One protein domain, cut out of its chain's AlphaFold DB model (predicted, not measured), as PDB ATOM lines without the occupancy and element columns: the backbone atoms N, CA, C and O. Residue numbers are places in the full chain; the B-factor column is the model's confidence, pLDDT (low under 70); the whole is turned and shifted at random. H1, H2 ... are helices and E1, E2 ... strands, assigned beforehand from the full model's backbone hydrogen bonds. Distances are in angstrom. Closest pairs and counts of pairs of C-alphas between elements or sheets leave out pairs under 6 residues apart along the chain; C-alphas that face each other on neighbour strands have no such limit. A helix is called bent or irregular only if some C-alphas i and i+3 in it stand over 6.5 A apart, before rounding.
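What this domain is: This is residues 8 to 36 and 66 to 156 of the 156 residues of the protein "NYN domain-containing protein" of Leptospira sp (UniProt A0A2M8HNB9). A small wall of four parallel strands, E1 to E4, has two helices, H2 and H3, side by side over one face, and from it the last part of the chain reaches away through the short helix H5 to a small two-stranded hairpin, E5 and E6, at the far end. H1 sits where the strands of the wall end, and H4 packs on H3. The printed part has 120 residues, with five named helices and six named strands in the order E1 H1 H2 E2 H3 E3 H4 E4 H5 E5 E6; the larger sheet runs E1 E2 E3 E4, parallel throughout, and the smaller pair is antiparallel. The class is mixed, helices and strands. The whole is only just compact, close to loose, with a radius of gyration of the C-alphas of 16.2 A and spans of 46 by 34 by 29 A.

Where its parts are: Begin at C-alpha 8, at (72.057, 161.033, 132.827), where E1 starts and runs to residue 11. H1 holds residues 13 to 21; it is neither bent nor irregular, but only just, for C-alphas 18 and 21 are 6.1 A apart. Past the cut, find C-alpha 66 at (81.471, 169.696, 137.097), where H2 begins; it runs to residue 74 and is 12.3 A long. E2, residues 80 to 84, measures 13.2 A. H3, residues 88 to 99, is the longest helix at 17.9 A, and is irregular, with C-alphas 89 and 92 standing 7.1 A apart. Then come E3, residues 103 to 108, 16.4 A long; H4, residues 115 to 118; E4, residues 123 to 126; and H5, residues 129 to 134. E5 is residues 140 to 142, and E6, residues 148 to 150, ends at C-alpha 150, (79.563, 137.574, 147.731).

How they stand to each other: Start with the larger sheet, whose edge strands are E1 and E4. Between E1 and E2 look for N 10 and O 82, 2.9 A apart; between E2 and E3, for N 105 and O 81 at 2.8 A; between E3 and E4, for N 108 and O 125 at 2.7 A, each within hydrogen-bond range. E2, H3, E3 and E3, H4, E4 are strand-helix-strand units, two parallel neighbour strands with a helix between, each with a right-handed crossover. H2 is on the sheet at a height of 10.4 A, over E2 and only just over E1, with 3 of its 9 C-alphas on E1. H3, on the same face, is over E3 at a height of 10.0 A and runs along the strands. H2 and H3 touch at a shallow tilt of 9 degrees, running the same way, with the C-alphas of Ala 66 and Pro 93 closest at 5.6 A. H3 also touches H4, where the C-alphas of Ala 91 and Leu 117 are closest at 5.4 A. H1 and H4 only graze the sheet, and H5 is not on it. H1 and H5 are close but not clearly touching, their C-alphas of Gln 20 and His 129 closest at 7.3 A. Farther out, E5 and E6 form a hairpin, with N 149 and O 141 at 2.8 A; E6 is apart from H5. In H1, H2 and H5 every O i to N i+4 pair is within hydrogen-bond range; in H3, 6 of 8 are, and H4 is too short for such a pair.

The domain as a whole: The two C-alphas farthest apart are those of Tyr 99 and Lys 153, at 47.1 A. Residues 37 to 65 are not printed, and C-alphas 36 and 66 stand 19.7 A apart across this cut. Of the links that are printed whole, none is long. Residues 22 to 36 hold no named element. Low confidence, a pLDDT under 70, falls on residues 31 to 36 and on residue 156, the chain's last; the mean of the printed part is 88.9.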
ATOM      1  N   TYR A   8      70.752 161.422 132.291       96.00
ATOM      2  CA  TYR A   8      72.057 161.033 132.827       96.00
ATOM      3  C   TYR A   8      72.035 161.184 134.346       96.00
ATOM      4  O   TYR A   8      71.460 162.141 134.866       96.00
ATOM      5  N   ILE A   9      72.648 160.236 135.053       91.88
ATOM      6  CA  ILE A   9      72.740 160.251 136.514       91.88
ATOM      7  C   ILE A   9      74.203 160.436 136.900       91.88
ATOM      8  O   ILE A   9      75.049 159.638 136.512       91.88
ATOM      9  N   TYR A  10      74.480 161.470 137.688       91.94
ATOM     10  CA  TYR A  10      75.802 161.742 138.243       91.94
ATOM     11  C   TYR A  10      75.764 161.478 139.742       91.94
ATOM     12  O   TYR A  10      74.913 162.017 140.454       91.94
ATOM     13  N   ILE A  11      76.669 160.631 140.222       88.06
ATOM     14  CA  ILE A  11      76.681 160.193 141.615       88.06
ATOM     15  C   ILE A  11      77.846 160.848 142.340       88.06
ATOM     16  O   ILE A  11      79.004 160.675 141.973       88.06
ATOM     17  N   ASP A  12      77.531 161.588 143.397       88.56
ATOM     18  CA  ASP A  12      78.505 162.021 144.383       88.56
ATOM     19  C   ASP A  12      78.658 160.956 145.454       88.56
ATOM     20  O   ASP A  12      77.855 160.855 146.385       88.56
ATOM     21  N   ALA A  13      79.676 160.124 145.288       84.12
ATOM     22  CA  ALA A  13      79.835 158.975 146.145       84.12
ATOM     23  C   ALA A  13      80.210 159.333 147.583       84.12
ATOM     24  O   ALA A  13      79.681 158.706 148.499       84.12
ATOM     25  N   PHE A  14      81.055 160.341 147.818       82.62
ATOM     26  CA  PHE A  14      81.344 160.795 149.177       82.62
ATOM     27  C   PHE A  14      80.100 161.399 149.823       82.62
ATOM     28  O   PHE A  14      79.726 161.013 150.936       82.62
ATOM     29  N   ASN A  15      79.387 162.277 149.114       87.44
ATOM     30  CA  ASN A  15      78.168 162.871 149.655       87.44
ATOM     31  C   ASN A  15      77.097 161.803 149.941       87.44
ATOM     32  O   ASN A  15      76.435 161.857 150.981       87.44
ATOM     33  N   LEU A  16      76.976 160.787 149.080       88.88
ATOM     34  CA  LEU A  16      76.089 159.647 149.287       88.88
ATOM     35  C   LEU A  16      76.536 158.757 150.451       88.88
ATOM     36  O   LEU A  16      75.715 158.418 151.305       88.88
ATOM     37  N   TYR A  17      77.818 158.401 150.526       87.12
ATOM     38  CA  TYR A  17      78.349 157.524 151.564       87.12
ATOM     39  C   TYR A  17      78.155 158.139 152.948       87.12
ATOM     40  O   TYR A  17      77.539 157.517 153.815       87.12
ATOM     41  N   TYR A  18      78.599 159.379 153.157       87.69
ATOM     42  CA  TYR A  18      78.468 160.040 154.457       87.69
ATOM     43  C   TYR A  18      77.016 160.392 154.800       87.69
ATOM     44  O   TYR A  18      76.678 160.448 155.979       87.69
ATOM     45  N   GLY A  19      76.156 160.605 153.798       88.06
ATOM     46  CA  GLY A  19      74.747 160.937 154.010       88.06
ATOM     47  C   GLY A  19      73.847 159.730 154.282       88.06
ATOM     48  O   GLY A  19      72.936 159.807 155.107       88.06
ATOM     49  N   GLN A  20      74.088 158.605 153.603       89.38
ATOM     50  CA  GLN A  20      73.171 157.462 153.608       89.38
ATOM     51  C   GLN A  20      73.777 156.153 154.104       89.38
ATOM     52  O   GLN A  20      73.016 155.361 154.658       89.38
ATOM     53  N   LEU A  21      75.085 155.920 153.939       87.75
ATOM     54  CA  LEU A  21      75.687 154.583 154.073       87.75
ATOM     55  C   LEU A  21      76.627 154.435 155.279       87.75
ATOM     56  O   LEU A  21      76.795 153.335 155.809       87.75
ATOM     57  N   LYS A  22      77.259 155.521 155.736       87.31
ATOM     58  CA  LYS A  22      78.219 155.492 156.843       87.31
ATOM     59  C   LYS A  22      77.545 154.965 158.113       87.31
ATOM     60  O   LYS A  22      76.529 155.492 158.554       87.31
ATOM     61  N   GLY A  23      78.138 153.924 158.697       85.19
ATOM     62  CA  GLY A  23      77.620 153.259 159.897       85.19
ATOM     63  C   GLY A  23      76.412 152.341 159.673       85.19
ATOM     64  O   GLY A  23      75.884 151.830 160.652       85.19
ATOM     65  N   LYS A  24      75.978 152.114 158.425       86.06
ATOM     66  CA  LYS A  24      74.867 151.208 158.092       86.06
ATOM     67  C   LYS A  24      75.353 149.939 157.379       86.06
ATOM     68  O   LYS A  24      76.435 149.976 156.783       86.06
ATOM     69  N   PRO A  25      74.583 148.841 157.422       84.62
ATOM     70  CA  PRO A  25      74.915 147.620 156.692       84.62
ATOM     71  C   PRO A  25      74.685 147.757 155.177       84.62
ATOM     72  O   PRO A  25      75.413 147.148 154.405       84.62
ATOM     73  N   ASP A  26      73.771 148.624 154.727       83.62
ATOM     74  CA  ASP A  26      73.267 148.697 153.337       83.62
ATOM     75  C   ASP A  26      74.229 149.336 152.314       83.62
ATOM     76  O   ASP A  26      73.873 150.244 151.557       83.62
ATOM     77  N   LYS A  27      75.481 148.881 152.306       82.69
ATOM     78  CA  LYS A  27      76.598 149.384 151.495       82.69
ATOM     79  C   LYS A  27      76.818 148.588 150.210       82.69
ATOM     80  O   LYS A  27      77.745 148.893 149.466       82.69
ATOM     81  N   TRP A  28      75.998 147.575 149.943       85.81
ATOM     82  CA  TRP A  28      76.147 146.695 148.788       85.81
ATOM     83  C   TRP A  28      75.569 147.351 147.528       85.81
ATOM     84  O   TRP A  28      74.535 146.946 147.001       85.81
ATOM     85  N   LEU A  29      76.233 148.418 147.082       80.56
ATOM     86  CA  LEU A  29      75.882 149.238 145.923       80.56
ATOM     87  C   LEU A  29      77.047 149.247 144.928       80.56
ATOM     88  O   LEU A  29      78.207 149.271 145.332       80.56
ATOM     89  N   ASN A  30      76.745 149.271 143.627       70.81
ATOM     90  CA  ASN A  30      77.771 149.388 142.590       70.81
ATOM     91  C   ASN A  30      78.018 150.867 142.284       70.81
ATOM     92  O   ASN A  30      77.391 151.435 141.391       70.81
ATOM     93  N   ILE A  31      78.872 151.502 143.084       69.00
ATOM     94  CA  ILE A  31      79.255 152.901 142.902       69.00
ATOM     95  C   ILE A  31      80.772 152.936 142.833       69.00
ATOM     96  O   ILE A  31      81.453 152.564 143.786       69.00
ATOM     97  N   GLU A  32      81.297 153.339 141.682       59.09
ATOM     98  CA  GLU A  32      82.733 153.483 141.489       59.09
ATOM     99  C   GLU A  32      83.218 154.743 142.217       59.09
ATOM    100  O   GLU A  32      82.661 155.828 142.046       59.09
ATOM    101  N   CYS A  33      84.220 154.600 143.087       57.47
ATOM    102  CA  CYS A  33      84.781 155.708 143.864       57.47
ATOM    103  C   CYS A  33      86.278 155.504 144.046       57.47
ATOM    104  O   CYS A  33      86.728 154.386 144.307       57.47
ATOM    105  N   LYS A  34      87.050 156.592 144.000       55.62
ATOM    106  CA  LYS A  34      88.489 156.555 144.261       55.62
ATOM    107  C   LYS A  34      88.827 157.432 145.458       55.62
ATOM    108  O   LYS A  34      88.743 158.654 145.391       55.62
ATOM    109  N   PHE A  35      89.252 156.798 146.544       62.47
ATOM    110  CA  PHE A  35      89.709 157.492 147.745       62.47
ATOM    111  C   PHE A  35      91.230 157.543 147.787       62.47
ATOM    112  O   PHE A  35      91.905 156.579 147.424       62.47
ATOM    113  N   LEU A  36      91.766 158.662 148.270       64.31
ATOM    114  CA  LEU A  36      93.182 158.799 148.575       64.31
ATOM    115  C   LEU A  36      93.340 159.111 150.061       64.31
ATOM    116  O   LEU A  36      92.887 160.143 150.556       64.31
ATOM    117  N   ALA A  66      81.819 168.429 137.727       91.00
ATOM    118  CA  ALA A  66      81.471 169.696 137.097       91.00
ATOM    119  C   ALA A  66      81.857 169.713 135.610       91.00
ATOM    120  O   ALA A  66      81.018 170.011 134.760       91.00
ATOM    121  N   VAL A  67      83.094 169.325 135.288       92.69
ATOM    122  CA  VAL A  67      83.606 169.293 133.911       92.69
ATOM    123  C   VAL A  67      82.825 168.305 133.045       92.69
ATOM    124  O   VAL A  67      82.424 168.661 131.939       92.69
ATOM    125  N   HIS A  68      82.558 167.091 133.533       92.94
ATOM    126  CA  HIS A  68      81.807 166.086 132.781       92.94
ATOM    127  C   HIS A  68      80.361 166.511 132.534       92.94
ATOM    128  O   HIS A  68      79.901 166.425 131.398       92.94
ATOM    129  N   ILE A  69      79.667 167.030 133.554       94.75
ATOM    130  CA  ILE A  69      78.285 167.501 133.405       94.75
ATOM    131  C   ILE A  69      78.218 168.626 132.367       94.75
ATOM    132  O   ILE A  69      77.342 168.603 131.501       94.75
ATOM    133  N   LEU A  70      79.140 169.592 132.430       96.25
ATOM    134  CA  LEU A  70      79.203 170.689 131.464       96.25
ATOM    135  C   LEU A  70      79.484 170.166 130.056       96.25
ATOM    136  O   LEU A  70      78.720 170.452 129.137       96.25
ATOM    137  N   ASN A  71      80.535 169.365 129.889       96.94
ATOM    138  CA  ASN A  71      80.899 168.782 128.602       96.94
ATOM    139  C   ASN A  71      79.728 168.010 127.981       96.94
ATOM    140  O   ASN A  71      79.389 168.214 126.817       96.94
ATOM    141  N   ASP A  72      79.059 167.165 128.761       96.88
ATOM    142  CA  ASP A  72      77.935 166.366 128.279       96.88
ATOM    143  C   ASP A  72      76.689 167.220 127.987       96.88
ATOM    144  O   ASP A  72      75.932 166.904 127.062       96.88
ATOM    145  N   ALA A  73      76.493 168.330 128.709       96.94
ATOM    146  CA  ALA A  73      75.446 169.306 128.422       96.94
ATOM    147  C   ALA A  73      75.690 170.020 127.082       96.94
ATOM    148  O   ALA A  73      74.787 170.053 126.242       96.94
ATOM    149  N   TYR A  74      76.908 170.531 126.861       96.75
ATOM    150  CA  TYR A  74      77.307 171.219 125.625       96.75
ATOM    151  C   TYR A  74      77.322 170.287 124.411       96.75
ATOM    152  O   TYR A  74      76.884 170.677 123.332       96.75
ATOM    153  N   LEU A  75      77.738 169.030 124.588       97.19
ATOM    154  CA  LEU A  75      77.652 167.992 123.554       97.19
ATOM    155  C   LEU A  75      76.226 167.456 123.351       97.19
ATOM    156  O   LEU A  75      76.023 166.521 122.577       97.19
ATOM    157  N   ASN A  76      75.230 168.022 124.041       96.12
ATOM    158  CA  ASN A  76      73.826 167.647 123.927       96.12
ATOM    159  C   ASN A  76      73.581 166.142 124.166       96.12
ATOM    160  O   ASN A  76      72.737 165.540 123.502       96.12
ATOM    161  N   LYS A  77      74.301 165.507 125.101       96.31
ATOM    162  CA  LYS A  77      74.179 164.059 125.364       96.31
ATOM    163  C   LYS A  77      72.960 163.683 126.207       96.31
ATOM    164  O   LYS A  77      72.457 162.567 126.090       96.31
ATOM    165  N   PHE A  78      72.462 164.614 127.016       96.75
ATOM    166  CA  PHE A  78      71.274 164.430 127.846       96.75
ATOM    167  C   PHE A  78      70.297 165.598 127.702       96.75
ATOM    168  O   PHE A  78      70.655 166.678 127.232       96.75
ATOM    169  N   ASP A  79      69.062 165.379 128.140       96.31
ATOM    170  CA  ASP A  79      68.009 166.392 128.274       96.31
ATOM    171  C   ASP A  79      67.747 166.718 129.755       96.31
ATOM    172  O   ASP A  79      67.445 167.863 130.101       96.31
ATOM    173  N   LEU A  80      67.918 165.719 130.631       96.12
ATOM    174  CA  LEU A  80      67.843 165.829 132.087       96.12
ATOM    175  C   LEU A  80      69.105 165.238 132.738       96.12
ATOM    176  O   LEU A  80      69.426 164.071 132.522       96.12
ATOM    177  N   ALA A  81      69.780 166.015 133.580       96.69
ATOM    178  CA  ALA A  81      70.785 165.504 134.509       96.69
ATOM    179  C   ALA A  81      70.160 165.315 135.893       96.69
ATOM    180  O   ALA A  81      69.527 166.229 136.419       96.69
ATOM    181  N   VAL A  82      70.356 164.150 136.507       95.88
ATOM    182  CA  VAL A  82      70.008 163.902 137.910       95.88
ATOM    183  C   VAL A  82      71.290 163.741 138.708       95.88
ATOM    184  O   VAL A  82      72.066 162.825 138.457       95.88
ATOM    185  N   LEU A  83      71.513 164.619 139.680       94.75
ATOM    186  CA  LEU A  83      72.683 164.563 140.543       94.75
ATOM    187  C   LEU A  83      72.301 163.993 141.905       94.75
ATOM    188  O   LEU A  83      71.384 164.491 142.561       94.75
ATOM    189  N   ILE A  84      73.030 162.981 142.360       93.19
ATOM    190  CA  ILE A  84      72.965 162.515 143.744       93.19
ATOM    191  C   ILE A  84      74.006 163.293 144.534       93.19
ATOM    192  O   ILE A  84      75.151 162.870 144.564       93.19
ATOM    193  N   THR A  85      73.644 164.442 145.103       92.75
ATOM    194  CA  THR A  85      74.563 165.309 145.862       92.75
ATOM    195  C   THR A  85      73.795 166.324 146.716       92.75
ATOM    196  O   THR A  85      72.587 166.521 146.561       92.75
ATOM    197  N   ASN A  86      74.511 166.986 147.616       91.69
ATOM    198  CA  ASN A  86      74.079 168.168 148.353       91.69
ATOM    199  C   ASN A  86      75.190 169.223 148.437       91.69
ATOM    200  O   ASN A  86      75.117 170.115 149.280       91.69
ATOM    201  N   ASP A  87      76.230 169.082 147.618       89.69
ATOM    202  CA  ASP A  87      77.360 169.997 147.602       89.69
ATOM    203  C   ASP A  87      76.987 171.297 146.883       89.69
ATOM    204  O   ASP A  87      76.624 171.290 145.705       89.69
ATOM    205  N   SER A  88      77.032 172.415 147.610       90.06
ATOM    206  CA  SER A  88      76.738 173.739 147.064       90.06
ATOM    207  C   SER A  88      77.765 174.213 146.044       90.06
ATOM    208  O   SER A  88      77.415 175.064 145.229       90.06
ATOM    209  N   ASP A  89      78.976 173.658 146.037       89.00
ATOM    210  CA  ASP A  89      80.043 174.094 145.129       89.00
ATOM    211  C   ASP A  89      79.724 173.750 143.662       89.00
ATOM    212  O   ASP A  89      80.230 174.376 142.731       89.00
ATOM    213  N   LEU A  90      78.779 172.829 143.432       91.12
ATOM    214  CA  LEU A  90      78.261 172.502 142.102       91.12
ATOM    215  C   LEU A  90      77.240 173.520 141.563       91.12
ATOM    216  O   LEU A  90      76.820 173.396 140.414       91.12
ATOM    217  N   ALA A  91      76.842 174.536 142.333       93.25
ATOM    218  CA  ALA A  91      75.826 175.502 141.914       93.25
ATOM    219  C   ALA A  91      76.174 176.236 140.605       93.25
ATOM    220  O   ALA A  91      75.325 176.330 139.718       93.25
ATOM    221  N   GLU A  92      77.416 176.705 140.444       94.25
ATOM    222  CA  GLU A  92      77.830 177.429 139.232       94.25
ATOM    223  C   GLU A  92      77.863 176.518 137.982       94.25
ATOM    224  O   GLU A  92      77.288 176.900 136.958       94.25
ATOM    225  N   PRO A  93      78.413 175.284 138.034       94.38
ATOM    226  CA  PRO A  93      78.220 174.290 136.974       94.38
ATOM    227  C   PRO A  93      76.750 174.063 136.601       94.38
ATOM    228  O   PRO A  93      76.410 174.056 135.419       94.38
ATOM    229  N   LEU A  94      75.854 173.920 137.581       95.06
ATOM    230  CA  LEU A  94      74.431 173.687 137.303       95.06
ATOM    231  C   LEU A  94      73.756 174.892 136.646       95.06
ATOM    232  O   LEU A  94      72.959 174.729 135.725       95.06
ATOM    233  N   LYS A  95      74.109 176.104 137.064       95.69
ATOM    234  CA  LYS A  95      73.650 177.337 136.424       95.69
ATOM    235  C   LYS A  95      74.047 177.381 134.942       95.69
ATOM    236  O   LYS A  95      73.208 177.674 134.095       95.69
ATOM    237  N   MET A  96      75.286 177.017 134.603       96.25
ATOM    238  CA  MET A  96      75.741 176.906 133.208       96.25
ATOM    239  C   MET A  96      74.965 175.846 132.410       96.25
ATOM    240  O   MET A  96      74.544 176.105 131.284       96.25
ATOM    241  N   VAL A  97      74.708 174.679 133.005       96.50
ATOM    242  CA  VAL A  97      73.899 173.604 132.397       96.50
ATOM    243  C   VAL A  97      72.463 174.070 132.124       96.50
ATOM    244  O   VAL A  97      71.887 173.754 131.082       96.50
ATOM    245  N   GLN A  98      71.890 174.865 133.027       94.62
ATOM    246  CA  GLN A  98      70.571 175.461 132.839       94.62
ATOM    247  C   GLN A  98      70.565 176.483 131.692       94.62
ATOM    248  O   GLN A  98      69.627 176.484 130.893       94.62
ATOM    249  N   TYR A  99      71.611 177.310 131.560       94.56
ATOM    250  CA  TYR A  99      71.727 178.281 130.462       94.56
ATOM    251  C   TYR A  99      71.747 177.630 129.077       94.56
ATOM    252  O   TYR A  99      71.199 178.196 128.135       94.56
ATOM    253  N   VAL A 100      72.306 176.423 128.945       95.44
ATOM    254  CA  VAL A 100      72.266 175.648 127.689       95.44
ATOM    255  C   VAL A 100      70.962 174.851 127.508       95.44
ATOM    256  O   VAL A 100      70.873 173.959 126.665       95.44
ATOM    257  N   GLY A 101      69.930 175.166 128.296       95.19
ATOM    258  CA  GLY A 101      68.572 174.639 128.151       95.19
ATOM    259  C   GLY A 101      68.361 173.235 128.716       95.19
ATOM    260  O   GLY A 101      67.343 172.604 128.420       95.19
ATOM    261  N   LYS A 102      69.300 172.712 129.514       97.19
ATOM    262  CA  LYS A 102      69.172 171.381 130.121       97.19
ATOM    263  C   LYS A 102      68.416 171.430 131.436       97.19
ATOM    264  O   LYS A 102      68.504 172.386 132.204       97.19
ATOM    265  N   LYS A 103      67.668 170.360 131.711       96.81
ATOM    266  CA  LYS A 103      66.948 170.192 132.975       96.81
ATOM    267  C   LYS A 103      67.856 169.520 133.990       96.81
ATOM    268  O   LYS A 103      68.681 168.678 133.643       96.81
ATOM    269  N   ILE A 104      67.665 169.871 135.255       97.50
ATOM    270  CA  ILE A 104      68.498 169.387 136.352       97.50
ATOM    271  C   ILE A 104      67.588 168.943 137.492       97.50
ATOM    272  O   ILE A 104      66.669 169.665 137.872       97.50
ATOM    273  N   GLY A 105      67.827 167.758 138.036       96.75
ATOM    274  CA  GLY A 105      67.181 167.251 139.238       96.75
ATOM    275  C   GLY A 105      68.217 166.856 140.280       96.75
ATOM    276  O   GLY A 105      69.306 166.409 139.934       96.75
ATOM    277  N   ILE A 106      67.879 166.994 141.560       96.00
ATOM    278  CA  ILE A 106      68.761 166.588 142.657       96.00
ATOM    279  C   ILE A 106      68.096 165.542 143.539       96.00
ATOM    280  O   ILE A 106      66.949 165.688 143.976       96.00
ATOM    281  N   LEU A 107      68.864 164.501 143.846       95.00
ATOM    282  CA  LEU A 107      68.585 163.527 144.886       95.00
ATOM    283  C   LEU A 107      69.571 163.750 146.034       95.00
ATOM    284  O   LEU A 107      70.725 163.349 145.980       95.00
ATOM    285  N   ASN A 108      69.108 164.418 147.079       94.00
ATOM    286  CA  ASN A 108      69.912 164.794 148.227       94.00
ATOM    287  C   ASN A 108      70.100 163.594 149.182       94.00
ATOM    288  O   ASN A 108      69.104 163.120 149.746       94.00
ATOM    289  N   PRO A 109      71.337 163.115 149.413       91.75
ATOM    290  CA  PRO A 109      71.616 162.061 150.386       91.75
ATOM    291  C   PRO A 109      71.784 162.585 151.824       91.75
ATOM    292  O   PRO A 109      71.870 161.790 152.753       91.75
ATOM    293  N   GLN A 110      71.843 163.896 152.042       91.12
ATOM    294  CA  GLN A 110      72.060 164.526 153.344       91.12
ATOM    295  C   GLN A 110      70.745 164.895 154.050       91.12
ATOM    296  O   GLN A 110      69.669 164.989 153.453       91.12
ATOM    297  N   LYS A 111      70.830 165.152 155.363       85.00
ATOM    298  CA  LYS A 111      69.668 165.547 156.182       85.00
ATOM    299  C   LYS A 111      69.085 166.892 155.749       85.00
ATOM    300  O   LYS A 111      67.861 167.039 155.710       85.00
ATOM    301  N   ASN A 112      69.945 167.857 155.441       87.12
ATOM    302  CA  ASN A 112      69.563 169.218 155.080       87.12
ATOM    303  C   ASN A 112      69.691 169.421 153.580       87.12
ATOM    304  O   ASN A 112      70.594 168.875 152.957       87.12
ATOM    305  N   THR A 113      68.799 170.219 153.014       87.69
ATOM    306  CA  THR A 113      68.784 170.529 151.586       87.69
ATOM    307  C   THR A 113      69.508 171.839 151.331       87.69
ATOM    308  O   THR A 113      69.184 172.847 151.960       87.69
ATOM    309  N   SER A 114      70.478 171.829 150.416       87.69
ATOM    310  CA  SER A 114      71.156 173.046 149.976       87.69
ATOM    311  C   SER A 114      70.177 173.969 149.249       87.69
ATOM    312  O   SER A 114      69.617 173.605 148.214       87.69
ATOM    313  N   LYS A 115      69.977 175.173 149.801       89.44
ATOM    314  CA  LYS A 115      69.135 176.214 149.193       89.44
ATOM    315  C   LYS A 115      69.744 176.748 147.898       89.44
ATOM    316  O   LYS A 115      69.000 177.140 147.007       89.44
ATOM    317  N   GLU A 116      71.068 176.739 147.786       91.44
ATOM    318  CA  GLU A 116      71.760 177.267 146.612       91.44
ATOM    319  C   GLU A 116      71.458 176.434 145.369       91.44
ATOM    320  O   GLU A 116      71.039 176.961 144.344       91.44
ATOM    321  N   LEU A 117      71.551 175.110 145.505       90.38
ATOM    322  CA  LEU A 117      71.275 174.187 144.410       90.38
ATOM    323  C   LEU A 117      69.821 174.267 143.932       90.38
ATOM    324  O   LEU A 117      69.559 174.148 142.739       90.38
ATOM    325  N   SER A 118      68.882 174.530 144.848       89.50
ATOM    326  CA  SER A 118      67.451 174.599 144.533       89.50
ATOM    327  C   SER A 118      67.108 175.646 143.465       89.50
ATOM    328  O   SER A 118      66.139 175.467 142.731       89.50
ATOM    329  N   LYS A 119      67.937 176.691 143.320       92.19
ATOM    330  CA  LYS A 119      67.754 177.780 142.346       92.19
ATOM    331  C   LYS A 119      67.865 177.315 140.893       92.19
ATOM    332  O   LYS A 119      67.231 177.897 140.019       92.19
ATOM    333  N   TYR A 120      68.664 176.278 140.643       93.38
ATOM    334  CA  TYR A 120      69.027 175.825 139.295       93.38
ATOM    335  C   TYR A 120      68.389 174.479 138.932       93.38
ATOM    336  O   TYR A 120      68.663 173.913 137.876       93.38
ATOM    337  N   THR A 121      67.537 173.937 139.807       93.25
ATOM    338  CA  THR A 121      66.985 172.584 139.663       93.25
ATOM    339  C   THR A 121      65.481 172.603 139.466       93.25
ATOM    340  O   THR A 121      64.765 173.341 140.133       93.25
ATOM    341  N   LEU A 122      64.988 171.711 138.613       95.62
ATOM    342  CA  LEU A 122      63.564 171.442 138.430       95.62
ATOM    343  C   LEU A 122      62.943 170.795 139.675       95.62
ATOM    344  O   LEU A 122      61.787 171.039 140.004       95.62
ATOM    345  N   PHE A 123      63.698 169.923 140.340       95.06
ATOM    346  CA  PHE A 123      63.274 169.288 141.577       95.06
ATOM    347  C   PHE A 123      64.471 168.943 142.450       95.06
ATOM    348  O   PHE A 123      65.549 168.607 141.961       95.06
ATOM    349  N   GLN A 124      64.227 168.914 143.755       94.44
ATOM    350  CA  GLN A 124      65.176 168.431 144.741       94.44
ATOM    351  C   GLN A 124      64.438 167.539 145.739       94.44
ATOM    352  O   GLN A 124      63.502 167.972 146.411       94.44
ATOM    353  N   LYS A 125      64.821 166.264 145.809       93.44
ATOM    354  CA  LYS A 125      64.189 165.258 146.674       93.44
ATOM    355  C   LYS A 125      65.232 164.625 147.575       93.44
ATOM    356  O   LYS A 125      66.361 164.426 147.157       93.44
ATOM    357  N   LYS A 126      64.858 164.278 148.804       93.00
ATOM    358  CA  LYS A 126      65.736 163.493 149.680       93.00
ATOM    359  C   LYS A 126      65.694 162.024 149.288       93.00
ATOM    360  O   LYS A 126      64.617 161.497 148.998       93.00
ATOM    361  N   ILE A 127      66.843 161.364 149.348       90.44
ATOM    362  CA  ILE A 127      66.911 159.910 149.252       90.44
ATOM    363  C   ILE A 127      66.352 159.329 150.547       90.44
ATOM    364  O   ILE A 127      66.763 159.690 151.651       90.44
ATOM    365  N   ARG A 128      65.357 158.454 150.407       87.25
ATOM    366  CA  ARG A 128      64.746 157.755 151.535       87.25
ATOM    367  C   ARG A 128      65.535 156.488 151.814       87.25
ATOM    368  O   ARG A 128      65.989 155.826 150.887       87.25
ATOM    369  N   HIS A 129      65.605 156.099 153.081       83.56
ATOM    370  CA  HIS A 129      66.304 154.878 153.475       83.56
ATOM    371  C   HIS A 129      65.763 153.631 152.753       83.56
ATOM    372  O   HIS A 129      66.545 152.850 152.225       83.56
ATOM    373  N   ASN A 130      64.437 153.516 152.605       84.69
ATOM    374  CA  ASN A 130      63.816 152.413 151.868       84.69
ATOM    375  C   ASN A 130      64.285 152.318 150.405       84.69
ATOM    376  O   ASN A 130      64.375 151.227 149.861       84.69
ATOM    377  N   THR A 131      64.619 153.447 149.770       85.81
ATOM    378  CA  THR A 131      65.163 153.455 148.404       85.81
ATOM    379  C   THR A 131      66.538 152.791 148.348       85.81
ATOM    380  O   THR A 131      66.811 152.067 147.400       85.81
ATOM    381  N   ILE A 132      67.386 152.986 149.364       85.81
ATOM    382  CA  ILE A 132      68.702 152.335 149.443       85.81
ATOM    383  C   ILE A 132      68.558 150.824 149.656       85.81
ATOM    384  O   ILE A 132      69.267 150.057 149.009       85.81
ATOM    385  N   LEU A 133      67.613 150.406 150.505       85.00
ATOM    386  CA  LEU A 133      67.355 148.991 150.803       85.00
ATOM    387  C   LEU A 133      66.949 148.197 149.558       85.00
ATOM    388  O   LEU A 133      67.483 147.121 149.310       85.00
ATOM    389  N   ILE A 134      66.051 148.747 148.738       86.38
ATOM    390  CA  ILE A 134      65.606 148.077 147.504       86.38
ATOM    391  C   ILE A 134      66.615 148.187 146.352       86.38
ATOM    392  O   ILE A 134      66.430 147.540 145.327       86.38
ATOM    393  N   SER A 135      67.650 149.020 146.498       86.62
ATOM    394  CA  SER A 135      68.670 149.250 145.464       86.62
ATOM    395  C   SER A 135      69.964 148.471 145.719       86.62
ATOM    396  O   SER A 135      70.957 148.715 145.035       86.62
ATOM    397  N   GLN A 136      69.983 147.566 146.703       87.44
ATOM    398  CA  GLN A 136      71.142 146.712 146.962       87.44
ATOM    399  C   GLN A 136      71.356 145.737 145.800       87.44
ATOM    400  O   GLN A 136      70.403 145.218 145.215       87.44
ATOM    401  N   LEU A 137      72.617 145.458 145.486       87.75
ATOM    402  CA  LEU A 137      72.968 144.412 144.535       87.75
ATOM    403  C   LEU A 137      72.493 143.032 145.050       87.75
ATOM    404  O   LEU A 137      72.300 142.840 146.256       87.75
ATOM    405  N   PRO A 138      72.325 142.036 144.165       88.19
ATOM    406  CA  PRO A 138      72.101 140.652 144.576       88.19
ATOM    407  C   PRO A 138      73.177 140.153 145.548       88.19
ATOM    408  O   PRO A 138      74.333 140.561 145.455       88.19
ATOM    409  N   LEU A 139      72.823 139.228 146.450       87.94
ATOM    410  CA  LEU A 139      73.760 138.659 147.436       87.94
ATOM    411  C   LEU A 139      75.018 138.060 146.795       87.94
ATOM    412  O   LEU A 139      76.092 138.120 147.386       87.94
ATOM    413  N   ASN A 140      74.867 137.507 145.592       90.19
ATOM    414  CA  ASN A 140      75.949 136.963 144.790       90.19
ATOM    415  C   ASN A 140      75.948 137.676 143.440       90.19
ATOM    416  O   ASN A 140      74.933 137.697 142.744       90.19
ATOM    417  N   LEU A 141      77.091 138.233 143.069       88.62
ATOM    418  CA  LEU A 141      77.333 138.831 141.764       88.62
ATOM    419  C   LEU A 141      78.311 137.957 140.997       88.62
ATOM    420  O   LEU A 141      79.228 137.406 141.592       88.62
ATOM    421  N   THR A 142      78.135 137.849 139.686       90.44
ATOM    422  CA  THR A 142      79.146 137.259 138.803       90.44
ATOM    423  C   THR A 142      79.733 138.385 137.970       90.44
ATOM    424  O   THR A 142      78.980 139.119 137.329       90.44
ATOM    425  N   ASP A 143      81.049 138.574 138.031       86.56
ATOM    426  CA  ASP A 143      81.713 139.587 137.211       86.56
ATOM    427  C   ASP A 143      81.896 139.124 135.754       86.56
ATOM    428  O   ASP A 143      81.584 137.990 135.388       86.56
ATOM    429  N   ALA A 144      82.416 140.010 134.900       86.75
ATOM    430  CA  ALA A 144      82.647 139.712 133.485       86.75
ATOM    431  C   ALA A 144      83.680 138.590 133.246       86.75
ATOM    432  O   ALA A 144      83.770 138.072 132.137       86.75
ATOM    433  N   GLN A 145      84.458 138.215 134.266       91.56
ATOM    434  CA  GLN A 145      85.441 137.131 134.231       91.56
ATOM    435  C   GLN A 145      84.900 135.831 134.853       91.56
ATOM    436  O   GLN A 145      85.640 134.854 134.960       91.56
ATOM    437  N   GLY A 146      83.627 135.795 135.263       90.44
ATOM    438  CA  GLY A 146      82.992 134.622 135.864       90.44
ATOM    439  C   GLY A 146      83.284 134.427 137.356       90.44
ATOM    440  O   GLY A 146      82.916 133.393 137.912       90.44
ATOM    441  N   ARG A 147      83.931 135.385 138.034       90.31
ATOM    442  CA  ARG A 147      84.188 135.295 139.480       90.31
ATOM    443  C   ARG A 147      82.920 135.633 140.254       90.31
ATOM    444  O   ARG A 147      82.271 136.644 139.982       90.31
ATOM    445  N   VAL A 148      82.603 134.813 141.255       91.38
ATOM    446  CA  VAL A 148      81.474 135.053 142.158       91.38
ATOM    447  C   VAL A 148      81.921 135.954 143.307       91.38
ATOM    448  O   VAL A 148      82.810 135.601 144.080       91.38
ATOM    449  N   ILE A 149      81.296 137.121 143.419       90.00
ATOM    450  CA  ILE A 149      81.511 138.088 144.491       90.00
ATOM    451  C   ILE A 149      80.314 138.014 145.436       90.00
ATOM    452  O   ILE A 149      79.174 138.263 145.040       90.00
ATOM    453  N   HIS A 150      80.579 137.672 146.691       89.75
ATOM    454  CA  HIS A 150      79.563 137.574 147.731       89.75
ATOM    455  C   HIS A 150      79.449 138.880 148.512       89.75
ATOM    456  O   HIS A 150      80.460 139.514 148.830       89.75
ATOM    457  N   LYS A 151      78.219 139.240 148.884       87.75
ATOM    458  CA  LYS A 151      77.957 140.332 149.818       87.75
ATOM    459  C   LYS A 151      78.699 140.065 151.143       87.75
ATOM    460  O   LYS A 151      78.510 138.996 151.730       87.75
ATOM    461  N   PRO A 152      79.521 141.008 151.643       86.94
ATOM    462  CA  PRO A 152      80.193 140.860 152.929       86.94
ATOM    463  C   PRO A 152      79.197 140.640 154.073       86.94
ATOM    464  O   PRO A 152      78.171 141.318 154.140       86.94
ATOM    465  N   LYS A 153      79.524 139.736 155.008       84.88
ATOM    466  CA  LYS A 153      78.665 139.424 156.169       84.88
ATOM    467  C   LYS A 153      78.357 140.654 157.026       84.88
ATOM    468  O   LYS A 153      77.258 140.779 157.535       84.88
ATOM    469  N   GLU A 154      79.315 141.569 157.145       82.88
ATOM    470  CA  GLU A 154      79.182 142.810 157.922       82.88
ATOM    471  C   GLU A 154      78.231 143.838 157.283       82.88
ATOM    472  O   GLU A 154      77.940 144.873 157.880       82.88
ATOM    473  N   TRP A 155      77.807 143.608 156.036       78.81
ATOM    474  CA  TRP A 155      76.913 144.491 155.282       78.81
ATOM    475  C   TRP A 155      75.486 143.917 155.198       78.81
ATOM    476  O   TRP A 155      74.651 144.444 154.461       78.81
ATOM    477  N   ALA A 156      75.207 142.811 155.895       62.81
ATOM    478  CA  ALA A 156      73.907 142.143 155.951       62.81
ATOM    479  C   ALA A 156      73.133 142.497 157.225       62.81
ATOM    480  O   ALA A 156      73.778 142.705 158.276       62.81
TER     481      ALA A 156